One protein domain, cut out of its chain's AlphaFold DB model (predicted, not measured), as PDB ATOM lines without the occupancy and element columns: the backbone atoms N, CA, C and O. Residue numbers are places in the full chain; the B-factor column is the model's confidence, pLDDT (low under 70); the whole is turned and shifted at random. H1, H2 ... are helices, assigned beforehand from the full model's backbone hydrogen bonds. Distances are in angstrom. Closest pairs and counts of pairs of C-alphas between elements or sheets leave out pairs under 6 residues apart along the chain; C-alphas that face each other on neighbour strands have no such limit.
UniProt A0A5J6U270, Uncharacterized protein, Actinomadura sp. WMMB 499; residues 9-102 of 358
ATOM      1  N   LEU A   9     206.416 131.145 160.183       84.12
ATOM      2  CA  LEU A   9     205.318 131.304 159.217       84.12
ATOM      3  C   LEU A   9     204.715 129.977 158.743       84.12
ATOM      4  O   LEU A   9     203.499 129.871 158.581       84.12
ATOM      5  N   ARG A  10     205.525 128.927 158.570       83.81
ATOM      6  CA  ARG A  10     205.001 127.597 158.225       83.81
ATOM      7  C   ARG A  10     204.217 127.001 159.387       83.81
ATOM      8  O   ARG A  10     203.149 126.429 159.175       83.81
ATOM      9  N   TYR A  11     204.720 127.149 160.611       84.00
ATOM     10  CA  TYR A  11     203.994 126.707 161.802       84.00
ATOM     11  C   TYR A  11     202.663 127.450 161.951       84.00
ATOM     12  O   TYR A  11     201.626 126.836 162.199       84.00
ATOM     13  N   PHE A  12     202.664 128.751 161.687       87.75
ATOM     14  CA  PHE A  12     201.463 129.568 161.687       87.75
ATOM     15  C   PHE A  12     200.428 129.128 160.654       87.75
ATOM     16  O   PHE A  12     199.248 129.017 160.979       87.75
ATOM     17  N   LEU A  13     200.852 128.805 159.429       87.06
ATOM     18  CA  LEU A  13     199.962 128.239 158.414       87.06
ATOM     19  C   LEU A  13     199.304 126.935 158.882       87.06
ATOM     20  O   LEU A  13     198.114 126.725 158.645       87.06
ATOM     21  N   ILE A  14     200.062 126.067 159.559       87.75
ATOM     22  CA  ILE A  14     199.543 124.814 160.122       87.75
ATOM     23  C   ILE A  14     198.515 125.113 161.218       87.75
ATOM     24  O   ILE A  14     197.410 124.571 161.171       87.75
ATOM     25  N   LEU A  15     198.832 126.007 162.160       86.94
ATOM     26  CA  LEU A  15     197.898 126.428 163.209       86.94
ATOM     27  C   LEU A  15     196.613 127.010 162.619       86.94
ATOM     28  O   LEU A  15     195.519 126.583 162.983       86.94
ATOM     29  N   ARG A  16     196.741 127.918 161.649       89.75
ATOM     30  CA  ARG A  16     195.605 128.539 160.968       89.75
ATOM     31  C   ARG A  16     194.744 127.502 160.258       89.75
ATOM     32  O   ARG A  16     193.526 127.568 160.345       89.75
ATOM     33  N   LYS A  17     195.348 126.519 159.581       91.00
ATOM     34  CA  LYS A  17     194.601 125.428 158.938       91.00
ATOM     35  C   LYS A  17     193.733 124.670 159.948       91.00
ATOM     36  O   LYS A  17     192.580 124.374 159.643       91.00
ATOM     37  N   HIS A  18     194.276 124.349 161.123       90.56
ATOM     38  CA  HIS A  18     193.528 123.652 162.169       90.56
ATOM     39  C   HIS A  18     192.432 124.526 162.782       90.56
ATOM     40  O   HIS A  18     191.311 124.055 162.945       90.56
ATOM     41  N   GLU A  19     192.728 125.795 163.060       93.31
ATOM     42  CA  GLU A  19     191.752 126.730 163.621       93.31
ATOM     43  C   GLU A  19     190.588 126.975 162.650       93.31
ATOM     44  O   GLU A  19     189.427 126.845 163.033       93.31
ATOM     45  N   LEU A  20     190.874 127.213 161.365       91.38
ATOM     46  CA  LEU A  20     189.847 127.430 160.342       91.38
ATOM     47  C   LEU A  20     188.860 126.264 160.241       91.38
ATOM     48  O   LEU A  20     187.666 126.500 160.079       91.38
ATOM     49  N   ALA A  21     189.327 125.020 160.384       91.62
ATOM     50  CA  ALA A  21     188.448 123.853 160.361       91.62
ATOM     51  C   ALA A  21     187.408 123.863 161.498       91.62
ATOM     52  O   ALA A  21     186.329 123.309 161.322       91.62
ATOM     53  N   SER A  22     187.723 124.498 162.632       90.62
ATOM     54  CA  SER A  22     186.800 124.662 163.764       90.62
ATOM     55  C   SER A  22     185.937 125.926 163.697       90.62
ATOM     56  O   SER A  22     184.903 125.980 164.348       90.62
ATOM     57  N   LEU A  23     186.345 126.939 162.925       91.38
ATOM     58  CA  LEU A  23     185.609 128.202 162.809       91.38
ATOM     59  C   LEU A  23     184.527 128.154 161.725       91.38
ATOM     60  O   LEU A  23     183.482 128.791 161.858       91.38
ATOM     61  N   VAL A  24     184.772 127.440 160.622       89.94
ATOM     62  CA  VAL A  24     183.851 127.423 159.476       89.94
ATOM     63  C   VAL A  24     182.491 126.853 159.886       89.94
ATOM     64  O   VAL A  24     182.382 125.690 160.251       89.94
ATOM     65  N   GLY A  25     181.451 127.683 159.767       89.62
ATOM     66  CA  GLY A  25     180.076 127.341 160.148       89.62
ATOM     67  C   GLY A  25     179.704 127.713 161.587       89.62
ATOM     68  O   GLY A  25     178.517 127.796 161.880       89.62
ATOM     69  N   GLU A  26     180.688 128.006 162.441       92.62
ATOM     70  CA  GLU A  26     180.493 128.331 163.863       92.62
ATOM     71  C   GLU A  26     180.573 129.842 164.144       92.62
ATOM     72  O   GLU A  26     179.899 130.352 165.039       92.62
ATOM     73  N   VAL A  27     181.375 130.586 163.372       94.44
ATOM     74  CA  VAL A  27     181.535 132.048 163.511       94.44
ATOM     75  C   VAL A  27     180.817 132.819 162.399       94.44
ATOM     76  O   VAL A  27     180.662 132.292 161.294       94.44
ATOM     77  N   PRO A  28     180.402 134.085 162.631       94.62
ATOM     78  CA  PRO A  28     179.633 134.842 161.641       94.62
ATOM     79  C   PRO A  28     180.380 135.060 160.316       94.62
ATOM     80  O   PRO A  28     179.753 135.084 159.258       94.62
ATOM     81  N   VAL A  29     181.701 135.251 160.365       96.56
ATOM     82  CA  VAL A  29     182.589 135.483 159.213       96.56
ATOM     83  C   VAL A  29     184.031 135.128 159.584       96.56
ATOM     84  O   VAL A  29     184.394 135.237 160.744       96.56
ATOM     85  N   LEU A  30     184.876 134.783 158.609       96.00
ATOM     86  CA  LEU A  30     186.329 134.702 158.820       96.00
ATOM     87  C   LEU A  30     186.960 136.096 158.701       96.00
ATOM     88  O   LEU A  30     186.722 136.809 157.719       96.00
ATOM     89  N   LEU A  31     187.790 136.478 159.667       97.06
ATOM     90  CA  LEU A  31     188.446 137.781 159.716       97.06
ATOM     91  C   LEU A  31     189.555 137.904 158.686       97.06
ATOM     92  O   LEU A  31     189.625 138.932 158.017       97.06
ATOM     93  N   ALA A  32     190.387 136.876 158.504       95.88
ATOM     94  CA  ALA A  32     191.565 136.989 157.651       95.88
ATOM     95  C   ALA A  32     191.324 136.687 156.168       95.88
ATOM     96  O   ALA A  32     192.292 136.568 155.415       95.88
ATOM     97  N   ALA A  33     190.083 136.520 155.708       94.75
ATOM     98  CA  ALA A  33     189.815 136.327 154.283       94.75
ATOM     99  C   ALA A  33     190.234 137.589 153.489       94.75
ATOM    100  O   ALA A  33     189.687 138.662 153.764       94.75
ATOM    101  N   PRO A  34     191.192 137.506 152.544       96.06
ATOM    102  CA  PRO A  34     191.677 138.679 151.820       96.06
ATOM    103  C   PRO A  34     190.557 139.302 150.978       96.06
ATOM    104  O   PRO A  34     189.632 138.607 150.556       96.06
ATOM    105  N   THR A  35     190.632 140.609 150.744       95.94
ATOM    106  CA  THR A  35     189.729 141.323 149.820       95.94
ATOM    107  C   THR A  35     190.415 141.686 148.509       95.94
ATOM    108  O   THR A  35     189.741 142.086 147.566       95.94
ATOM    109  N   GLU A  36     191.739 141.543 148.446       92.94
ATOM    110  CA  GLU A  36     192.568 141.874 147.291       92.94
ATOM    111  C   GLU A  36     193.480 140.707 146.903       92.94
ATOM    112  O   GLU A  36     193.836 139.873 147.740       92.94
ATOM    113  N   GLY A  37     193.900 140.674 145.634       90.12
ATOM    114  CA  GLY A  37     194.810 139.648 145.112       90.12
ATOM    115  C   GLY A  37     196.193 139.651 145.775       90.12
ATOM    116  O   GLY A  37     196.805 138.597 145.894       90.12
ATOM    117  N   SER A  38     196.630 140.804 146.291       89.50
ATOM    118  CA  SER A  38     197.875 140.969 147.058       89.50
ATOM    119  C   SER A  38     197.867 140.227 148.401       89.50
ATOM    120  O   SER A  38     198.911 140.038 149.017       89.50
ATOM    121  N   GLY A  39     196.691 139.810 148.881       94.31
ATOM    122  CA  GLY A  39     196.503 139.244 150.213       94.31
ATOM    123  C   GLY A  39     196.058 140.267 151.259       94.31
ATOM    124  O   GLY A  39     195.746 139.856 152.376       94.31
ATOM    125  N   HIS A  40     195.977 141.558 150.920       96.75
ATOM    126  CA  HIS A  40     195.472 142.597 151.817       96.75
ATOM    127  C   HIS A  40     193.973 142.457 152.122       96.75
ATOM    128  O   HIS A  40     193.199 141.813 151.400       96.75
ATOM    129  N   ILE A  41     193.569 143.090 153.223       97.12
ATOM    130  CA  ILE A  41     192.175 143.266 153.624       97.12
ATOM    131  C   ILE A  41     191.876 144.761 153.682       97.12
ATOM    132  O   ILE A  41     192.539 145.505 154.402       97.12
ATOM    133  N   ALA A  42     190.829 145.183 152.978       96.12
ATOM    134  CA  ALA A  42     190.319 146.541 153.040       96.12
ATOM    135  C   ALA A  42     189.967 146.890 154.502       96.12
ATOM    136  O   ALA A  42     189.148 146.182 155.104       96.12
ATOM    137  N   PRO A  43     190.538 147.968 155.081       97.06
ATOM    138  CA  PRO A  43     190.363 148.295 156.495       97.06
ATOM    139  C   PRO A  43     188.902 148.356 156.948       97.06
ATOM    140  O   PRO A  43     188.555 147.793 157.984       97.06
ATOM    141  N   MET A  44     188.023 148.966 156.142       97.50
ATOM    142  CA  MET A  44     186.593 149.059 156.457       97.50
ATOM    143  C   MET A  44     185.927 147.679 156.536       97.50
ATOM    144  O   MET A  44     185.188 147.407 157.478       97.50
ATOM    145  N   THR A  45     186.249 146.771 155.611       98.00
ATOM    146  CA  THR A  45     185.735 145.394 155.629       98.00
ATOM    147  C   THR A  45     186.156 144.659 156.900       98.00
ATOM    148  O   THR A  45     185.370 143.895 157.457       98.00
ATOM    149  N   LEU A  46     187.383 144.872 157.388       98.06
ATOM    150  CA  LEU A  46     187.837 144.248 158.633       98.06
ATOM    151  C   LEU A  46     187.078 144.788 159.856       98.06
ATOM    152  O   LEU A  46     186.694 144.002 160.723       98.06
ATOM    153  N   VAL A  47     186.796 146.095 159.891       98.44
ATOM    154  CA  VAL A  47     185.950 146.715 160.926       98.44
ATOM    155  C   VAL A  47     184.544 146.116 160.903       98.44
ATOM    156  O   VAL A  47     184.080 145.622 161.926       98.44
ATOM    157  N   GLU A  48     183.895 146.066 159.739       98.44
ATOM    158  CA  GLU A  48     182.552 145.490 159.583       98.44
ATOM    159  C   GLU A  48     182.485 144.014 159.992       98.44
ATOM    160  O   GLU A  48     181.481 143.553 160.539       98.44
ATOM    161  N   ARG A  49     183.548 143.241 159.736       98.44
ATOM    162  CA  ARG A  49     183.627 141.848 160.190       98.44
ATOM    163  C   ARG A  49     183.659 141.767 161.713       98.44
ATOM    164  O   ARG A  49     182.911 140.967 162.268       98.44
ATOM    165  N   LEU A  50     184.459 142.594 162.390       98.38
ATOM    166  CA  LEU A  50     184.492 142.624 163.857       98.38
ATOM    167  C   LEU A  50     183.185 143.139 164.470       98.38
ATOM    168  O   LEU A  50     182.759 142.594 165.481       98.38
ATOM    169  N   GLU A  51     182.491 144.089 163.839       98.50
ATOM    170  CA  GLU A  51     181.154 144.517 164.284       98.50
ATOM    171  C   GLU A  51     180.161 143.343 164.325       98.50
ATOM    172  O   GLU A  51     179.357 143.238 165.251       98.50
ATOM    173  N   ARG A  52     180.241 142.410 163.361       98.06
ATOM    174  CA  ARG A  52     179.415 141.188 163.371       98.06
ATOM    175  C   ARG A  52     179.768 140.263 164.532       98.06
ATOM    176  O   ARG A  52     178.857 139.691 165.118       98.06
ATOM    177  N   TYR A  53     181.053 140.137 164.869       97.81
ATOM    178  CA  TYR A  53     181.485 139.383 166.049       97.81
ATOM    179  C   TYR A  53     180.939 139.999 167.345       97.81
ATOM    180  O   TYR A  53     180.406 139.264 168.176       97.81
ATOM    181  N   GLU A  54     180.989 141.331 167.502       97.31
ATOM    182  CA  GLU A  54     180.428 142.000 168.691       97.31
ATOM    183  C   GLU A  54     178.911 141.808 168.786       97.31
ATOM    184  O   GLU A  54     178.391 141.509 169.861       97.31
ATOM    185  N   ALA A  55     178.199 141.913 167.659       97.19
ATOM    186  CA  ALA A  55     176.749 141.747 167.611       97.19
ATOM    187  C   ALA A  55     176.289 140.331 168.004       97.19
ATOM    188  O   ALA A  55     175.210 140.177 168.576       97.19
ATOM    189  N   THR A  56     177.088 139.299 167.709       96.00
ATOM    190  CA  THR A  56     176.783 137.907 168.081       96.00
ATOM    191  C   THR A  56     177.410 137.481 169.408       96.00
ATOM    192  O   THR A  56     177.157 136.366 169.856       96.00
ATOM    193  N   GLY A  57     178.249 138.322 170.023       94.69
ATOM    194  CA  GLY A  57     179.034 137.969 171.209       94.69
ATOM    195  C   GLY A  57     180.051 136.846 170.971       94.69
ATOM    196  O   GLY A  57     180.462 136.190 171.924       94.69
ATOM    197  N   ALA A  58     180.425 136.593 169.713       94.38
ATOM    198  CA  ALA A  58     181.389 135.554 169.367       94.38
ATOM    199  C   ALA A  58     182.818 136.074 169.565       94.38
ATOM    200  O   ALA A  58     183.091 137.258 169.356       94.38
ATOM    201  N   GLU A  59     183.749 135.184 169.900       93.31
ATOM    202  CA  GLU A  59     185.173 135.519 169.967       93.31
ATOM    203  C   GLU A  59     185.890 135.099 168.675       93.31
ATOM    204  O   GLU A  59     185.672 133.988 168.181       93.31
ATOM    205  N   PRO A  60     186.741 135.963 168.092       94.75
ATOM    206  CA  PRO A  60     187.592 135.573 166.977       94.75
ATOM    207  C   PRO A  60     188.560 134.446 167.334       94.75
ATOM    208  O   PRO A  60     189.133 134.429 168.423       94.75
ATOM    209  N   GLY A  61     188.825 133.560 166.369       93.19
ATOM    210  CA  GLY A  61     189.978 132.665 166.452       93.19
ATOM    211  C   GLY A  61     191.280 133.464 166.531       93.19
ATOM    212  O   GLY A  61     191.413 134.523 165.907       93.19
ATOM    213  N   ARG A  62     192.247 132.969 167.302       92.12
ATOM    214  CA  ARG A  62     193.519 133.655 167.557       92.12
ATOM    215  C   ARG A  62     194.343 133.774 166.279       92.12
ATOM    216  O   ARG A  62     194.795 134.869 165.955       92.12
ATOM    217  N   ALA A  63     194.537 132.684 165.541       92.06
ATOM    218  CA  ALA A  63     195.343 132.708 164.318       92.06
ATOM    219  C   ALA A  63     194.645 133.483 163.187       92.06
ATOM    220  O   ALA A  63     195.299 134.223 162.452       92.06
ATOM    221  N   ASP A  64     193.324 133.368 163.063       94.94
ATOM    222  CA  ASP A  64     192.530 134.122 162.094       94.94
ATOM    223  C   ASP A  64     192.569 135.629 162.385       94.94
ATOM    224  O   ASP A  64     192.782 136.422 161.470       94.94
ATOM    225  N   PHE A  65     192.480 136.049 163.649       95.12
ATOM    226  CA  PHE A  65     192.613 137.463 163.998       95.12
ATOM    227  C   PHE A  65     194.031 137.999 163.756       95.12
ATOM    228  O   PHE A  65     194.186 139.040 163.118       95.12
ATOM    229  N   LEU A  66     195.074 137.281 164.189       93.50
ATOM    230  CA  LEU A  66     196.467 137.694 163.961       93.50
ATOM    231  C   LEU A  66     196.782 137.829 162.468       93.50
ATOM    232  O   LEU A  66     197.386 138.814 162.047       93.50
ATOM    233  N   GLN A  67     196.312 136.889 161.646       94.00
ATOM    234  CA  GLN A  67     196.480 136.986 160.201       94.00
ATOM    235  C   GLN A  67     195.713 138.167 159.600       94.00
ATOM    236  O   GLN A  67     196.155 138.737 158.603       94.00
ATOM    237  N   ALA A  68     194.556 138.524 160.160       95.94
ATOM    238  CA  ALA A  68     193.804 139.681 159.700       95.94
ATOM    239  C   ALA A  68     194.577 140.977 159.973       95.94
ATOM    240  O   ALA A  68     194.645 141.827 159.089       95.94
ATOM    241  N   LEU A  69     195.230 141.083 161.139       95.19
ATOM    242  CA  LEU A  69     196.104 142.212 161.474       95.19
ATOM    243  C   LEU A  69     197.300 142.317 160.515       95.19
ATOM    244  O   LEU A  69     197.593 143.402 160.024       95.19
ATOM    245  N   LEU A  70     197.946 141.193 160.187       93.88
ATOM    246  CA  LEU A  70     199.072 141.139 159.240       93.88
ATOM    247  C   LEU A  70     198.710 141.560 157.809       93.88
ATOM    248  O   LEU A  70     199.587 141.899 157.018       93.88
ATOM    249  N   ARG A  71     197.420 141.529 157.466       95.50
ATOM    250  CA  ARG A  71     196.887 141.886 156.145       95.50
ATOM    251  C   ARG A  71     196.347 143.312 156.069       95.50
ATOM    252  O   ARG A  71     195.791 143.680 155.034       95.50
ATOM    253  N   ILE A  72     196.489 144.097 157.137       95.62
ATOM    254  CA  ILE A  72     196.152 145.522 157.127       95.62
ATOM    255  C   ILE A  72     197.153 146.248 156.213       95.62
ATOM    256  O   ILE A  72     198.358 146.086 156.417       95.62
ATOM    257  N   PRO A  73     196.688 147.024 155.217       95.25
ATOM    258  CA  PRO A  73     197.563 147.816 154.361       95.25
ATOM    259  C   PRO A  73     198.220 148.960 155.136       95.25
ATOM    260  O   PRO A  73     197.723 149.403 156.169       95.25
ATOM    261  N   ARG A  74     199.319 149.484 154.593       90.25
ATOM    262  CA  ARG A  74     200.035 150.644 155.156       90.25
ATOM    263  C   ARG A  74     199.317 151.971 154.952       90.25
ATOM    264  O   ARG A  74     199.489 152.890 155.744       90.25
ATOM    265  N   ASP A  75     198.546 152.081 153.875       88.69
ATOM    266  CA  ASP A  75     197.680 153.231 153.639       88.69
ATOM    267  C   ASP A  75     196.285 152.908 154.176       88.69
ATOM    268  O   ASP A  75     195.511 152.157 153.574       88.69
ATOM    269  N   VAL A  76     196.006 153.398 155.383       88.44
ATOM    270  CA  VAL A  76     194.756 153.130 156.089       88.44
ATOM    271  C   VAL A  76     193.792 154.290 155.887       88.44
ATOM    272  O   VAL A  76     194.054 155.416 156.308       88.44
ATOM    273  N   ASP A  77     192.618 153.987 155.329       87.56
ATOM    274  CA  ASP A  77     191.522 154.948 155.244       87.56
ATOM    275  C   ASP A  77     191.133 155.485 156.635       87.56
ATOM    276  O   ASP A  77     190.791 154.738 157.560       87.56
ATOM    277  N   SER A  78     191.121 156.813 156.755       90.38
ATOM    278  CA  SER A  78     190.743 157.515 157.984       90.38
ATOM    279  C   SER A  78     189.322 157.176 158.453       90.38
ATOM    280  O   SER A  78     189.072 157.135 159.661       90.38
ATOM    281  N   GLY A  79     188.401 156.877 157.528       95.94
ATOM    282  CA  GLY A  79     187.037 156.461 157.849       95.94
ATOM    283  C   GLY A  79     187.003 155.150 158.630       95.94
ATOM    284  O   GLY A  79     186.325 155.058 159.657       95.94
ATOM    285  N   ALA A  80     187.784 154.155 158.201       96.44
ATOM    286  CA  ALA A  80     187.915 152.881 158.907       96.44
ATOM    287  C   ALA A  80     188.513 153.061 160.310       96.44
ATOM    288  O   ALA A  80     187.979 152.520 161.279       96.44
ATOM    289  N   ALA A  81     189.565 153.875 160.446       95.75
ATOM    290  CA  ALA A  81     190.179 154.162 161.744       95.75
ATOM    291  C   ALA A  81     189.211 154.874 162.711       95.75
ATOM    292  O   ALA A  81     189.181 154.566 163.902       95.75
ATOM    293  N   VAL A  82     188.390 155.809 162.215       97.06
ATOM    294  CA  VAL A  82     187.355 156.480 163.021       97.06
ATOM    295  C   VAL A  82     186.269 155.497 163.445       97.06
ATOM    296  O   VAL A  82     185.912 155.469 164.622       97.06
ATOM    297  N   ARG A  83     185.770 154.671 162.519       98.00
ATOM    298  CA  ARG A  83     184.712 153.694 162.803       98.00
ATOM    299  C   ARG A  83     185.158 152.635 163.811       98.00
ATOM    300  O   ARG A  83     184.409 152.324 164.732       98.00
ATOM    301  N   ALA A  84     186.398 152.157 163.701       97.69
ATOM    302  CA  ALA A  84     186.958 151.151 164.603       97.69
ATOM    303  C   ALA A  84     186.965 151.581 166.081       97.69
ATOM    304  O   ALA A  84     186.898 150.725 166.957       97.69
ATOM    305  N   LYS A  85     186.971 152.890 166.383       97.31
ATOM    306  CA  LYS A  85     186.869 153.404 167.765       97.31
ATOM    307  C   LYS A  85     185.555 153.031 168.459       97.31
ATOM    308  O   LYS A  85     185.490 153.102 169.682       97.31
ATOM    309  N   GLY A  86     184.522 152.679 167.693       97.56
ATOM    310  CA  GLY A  86     183.249 152.196 168.224       97.56
ATOM    311  C   GLY A  86     183.290 150.748 168.718       97.56
ATOM    312  O   GLY A  86     182.387 150.353 169.448       97.56
ATOM    313  N   LEU A  87     184.317 149.970 168.352       97.94
ATOM    314  CA  LEU A  87     184.452 148.579 168.776       97.94
ATOM    315  C   LEU A  87     184.877 148.497 170.246       97.94
ATOM    316  O   LEU A  87     185.821 149.157 170.690       97.94
ATOM    317  N   THR A  88     184.187 147.656 171.008       96.88
ATOM    318  CA  THR A  88     184.326 147.566 172.470       96.88
ATOM    319  C   THR A  88     184.980 146.274 172.948       96.88
ATOM    320  O   THR A  88     185.393 146.183 174.106       96.88
ATOM    321  N   THR A  89     185.127 145.276 172.084       96.75
ATOM    322  CA  THR A  89     185.803 144.009 172.383       96.75
ATOM    323  C   THR A  89     187.325 144.176 172.442       96.75
ATOM    324  O   THR A  89     187.872 145.134 171.889       96.75
ATOM    325  N   PRO A  90     188.060 143.250 173.092       95.38
ATOM    326  CA  PRO A  90     189.524 143.254 173.061       95.38
ATOM    327  C   PRO A  90     190.097 143.269 171.635       95.38
ATOM    328  O   PRO A  90     190.919 144.129 171.332       95.38
ATOM    329  N   ALA A  91     189.605 142.393 170.748       95.62
ATOM    330  CA  ALA A  91     190.026 142.342 169.344       95.62
ATOM    331  C   ALA A  91     189.712 143.654 168.603       95.62
ATOM    332  O   ALA A  91     190.554 144.180 167.874       95.62
ATOM    333  N   GLY A  92     188.532 144.226 168.850       96.88
ATOM    334  CA  GLY A  92     188.130 145.518 168.308       96.88
ATOM    335  C   GLY A  92     189.048 146.669 168.713       96.88
ATOM    336  O   GLY A  92     189.490 147.435 167.858       96.88
ATOM    337  N   ARG A  93     189.415 146.748 169.997       96.06
ATOM    338  CA  ARG A  93     190.370 147.751 170.495       96.06
ATOM    339  C   ARG A  93     191.757 147.584 169.880       96.06
ATOM    340  O   ARG A  93     192.368 148.582 169.509       96.06
ATOM    341  N   THR A  94     192.243 146.350 169.741       95.38
ATOM    342  CA  THR A  94     193.522 146.074 169.072       95.38
ATOM    343  C   THR A  94     193.495 146.528 167.612       95.38
ATOM    344  O   THR A  94     194.425 147.202 167.176       95.38
ATOM    345  N   LEU A  95     192.416 146.239 166.872       96.50
ATOM    346  CA  LEU A  95     192.263 146.734 165.501       96.50
ATOM    347  C   LEU A  95     192.229 148.266 165.460       96.50
ATOM    348  O   LEU A  95     192.913 148.866 164.637       96.50
ATOM    349  N   ALA A  96     191.461 148.907 166.343       96.12
ATOM    350  CA  ALA A  96     191.350 150.362 166.383       96.12
ATOM    351  C   ALA A  96     192.712 151.040 166.604       96.12
ATOM    352  O   ALA A  96     193.010 152.034 165.943       96.12
ATOM    353  N   LEU A  97     193.553 150.481 167.482       93.81
ATOM    354  CA  LEU A  97     194.921 150.955 167.709       93.81
ATOM    355  C   LEU A  97     195.810 150.770 166.473       93.81
ATOM    356  O   LEU A  97     196.518 151.704 166.092       93.81
ATOM    357  N   ALA A  98     195.740 149.606 165.819       93.62
ATOM    358  CA  ALA A  98     196.499 149.340 164.597       93.62
ATOM    359  C   ALA A  98     196.102 150.306 163.468       93.62
ATOM    360  O   ALA A  98     196.960 150.948 162.870       93.62
ATOM    361  N   LEU A  99     194.802 150.492 163.218       95.50
ATOM    362  CA  LEU A  99     194.318 151.405 162.176       95.50
ATOM    363  C   LEU A  99     194.655 152.870 162.484       95.50
ATOM    364  O   LEU A  99     195.047 153.606 161.584       95.50
ATOM    365  N   ALA A 100     194.551 153.294 163.747       92.94
ATOM    366  CA  ALA A 100     194.932 154.646 164.157       92.94
ATOM    367  C   ALA A 100     196.436 154.927 163.987       92.94
ATOM    368  O   ALA A 100     196.819 156.084 163.823       92.94
ATOM    369  N   SER A 101     197.265 153.882 164.009       90.12
ATOM    370  CA  SER A 101     198.717 153.965 163.820       90.12
ATOM    371  C   SER A 101     199.148 153.842 162.352       90.12
ATOM    372  O   SER A 101     200.341 153.884 162.073       90.12
ATOM    373  N   GLY A 102     198.202 153.704 161.411       88.62
ATOM    374  CA  GLY A 102     198.509 153.484 159.991       88.62
ATOM    375  C   GLY A 102     198.919 152.046 159.660       88.62
ATOM    376  O   GLY A 102     199.643 151.814 158.698       88.62
TER     377      GLY A 102
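This is residues 9 to 102 of the 358 residues of an uncharacterized protein of Actinomadura sp. WMMB 499 (UniProt A0A5J6U270). Three nearly aligned helices, H2, H4 and H5, pack together as a triangle. H1, at one end of the longest axis, packs steeply on H3. The 94 printed residues have five named helices, H1 to H5 in order, and no named strand: all helix. The whole is compact, radius of gyration of the C-alphas 12.6 A, spanning 34 by 30 by 19 A.

Start at H1, residues 9 to 23; it touches H3, residues 62 to 70, at a steep tilt of 57 degrees, closest C-alphas Arg 16 and Ala 63, 5.4 A. H2, residues 43 to 56, touches the hub H5, residues 90 to 100, closest C-alphas Leu 50 and Gly 92, 6.4 A. H4, residues 78 to 84, makes a hairpin with H5, closest C-alphas Ala 84 and Ala 96, 4.8 A. Every O i to N i+4 pair is within hydrogen-bond range in H2 to H5, and 10 of 11 in H1.

Find C-alpha 9 at (205.318, 131.304, 159.217); H1 runs 20.3 A. H2 runs 20.7 A; H5 ends at C-alpha 100, (194.932, 154.646, 164.157).

The printed part has no cut; residues 24 to 42 make the long link. No printed residue is under pLDDT 70.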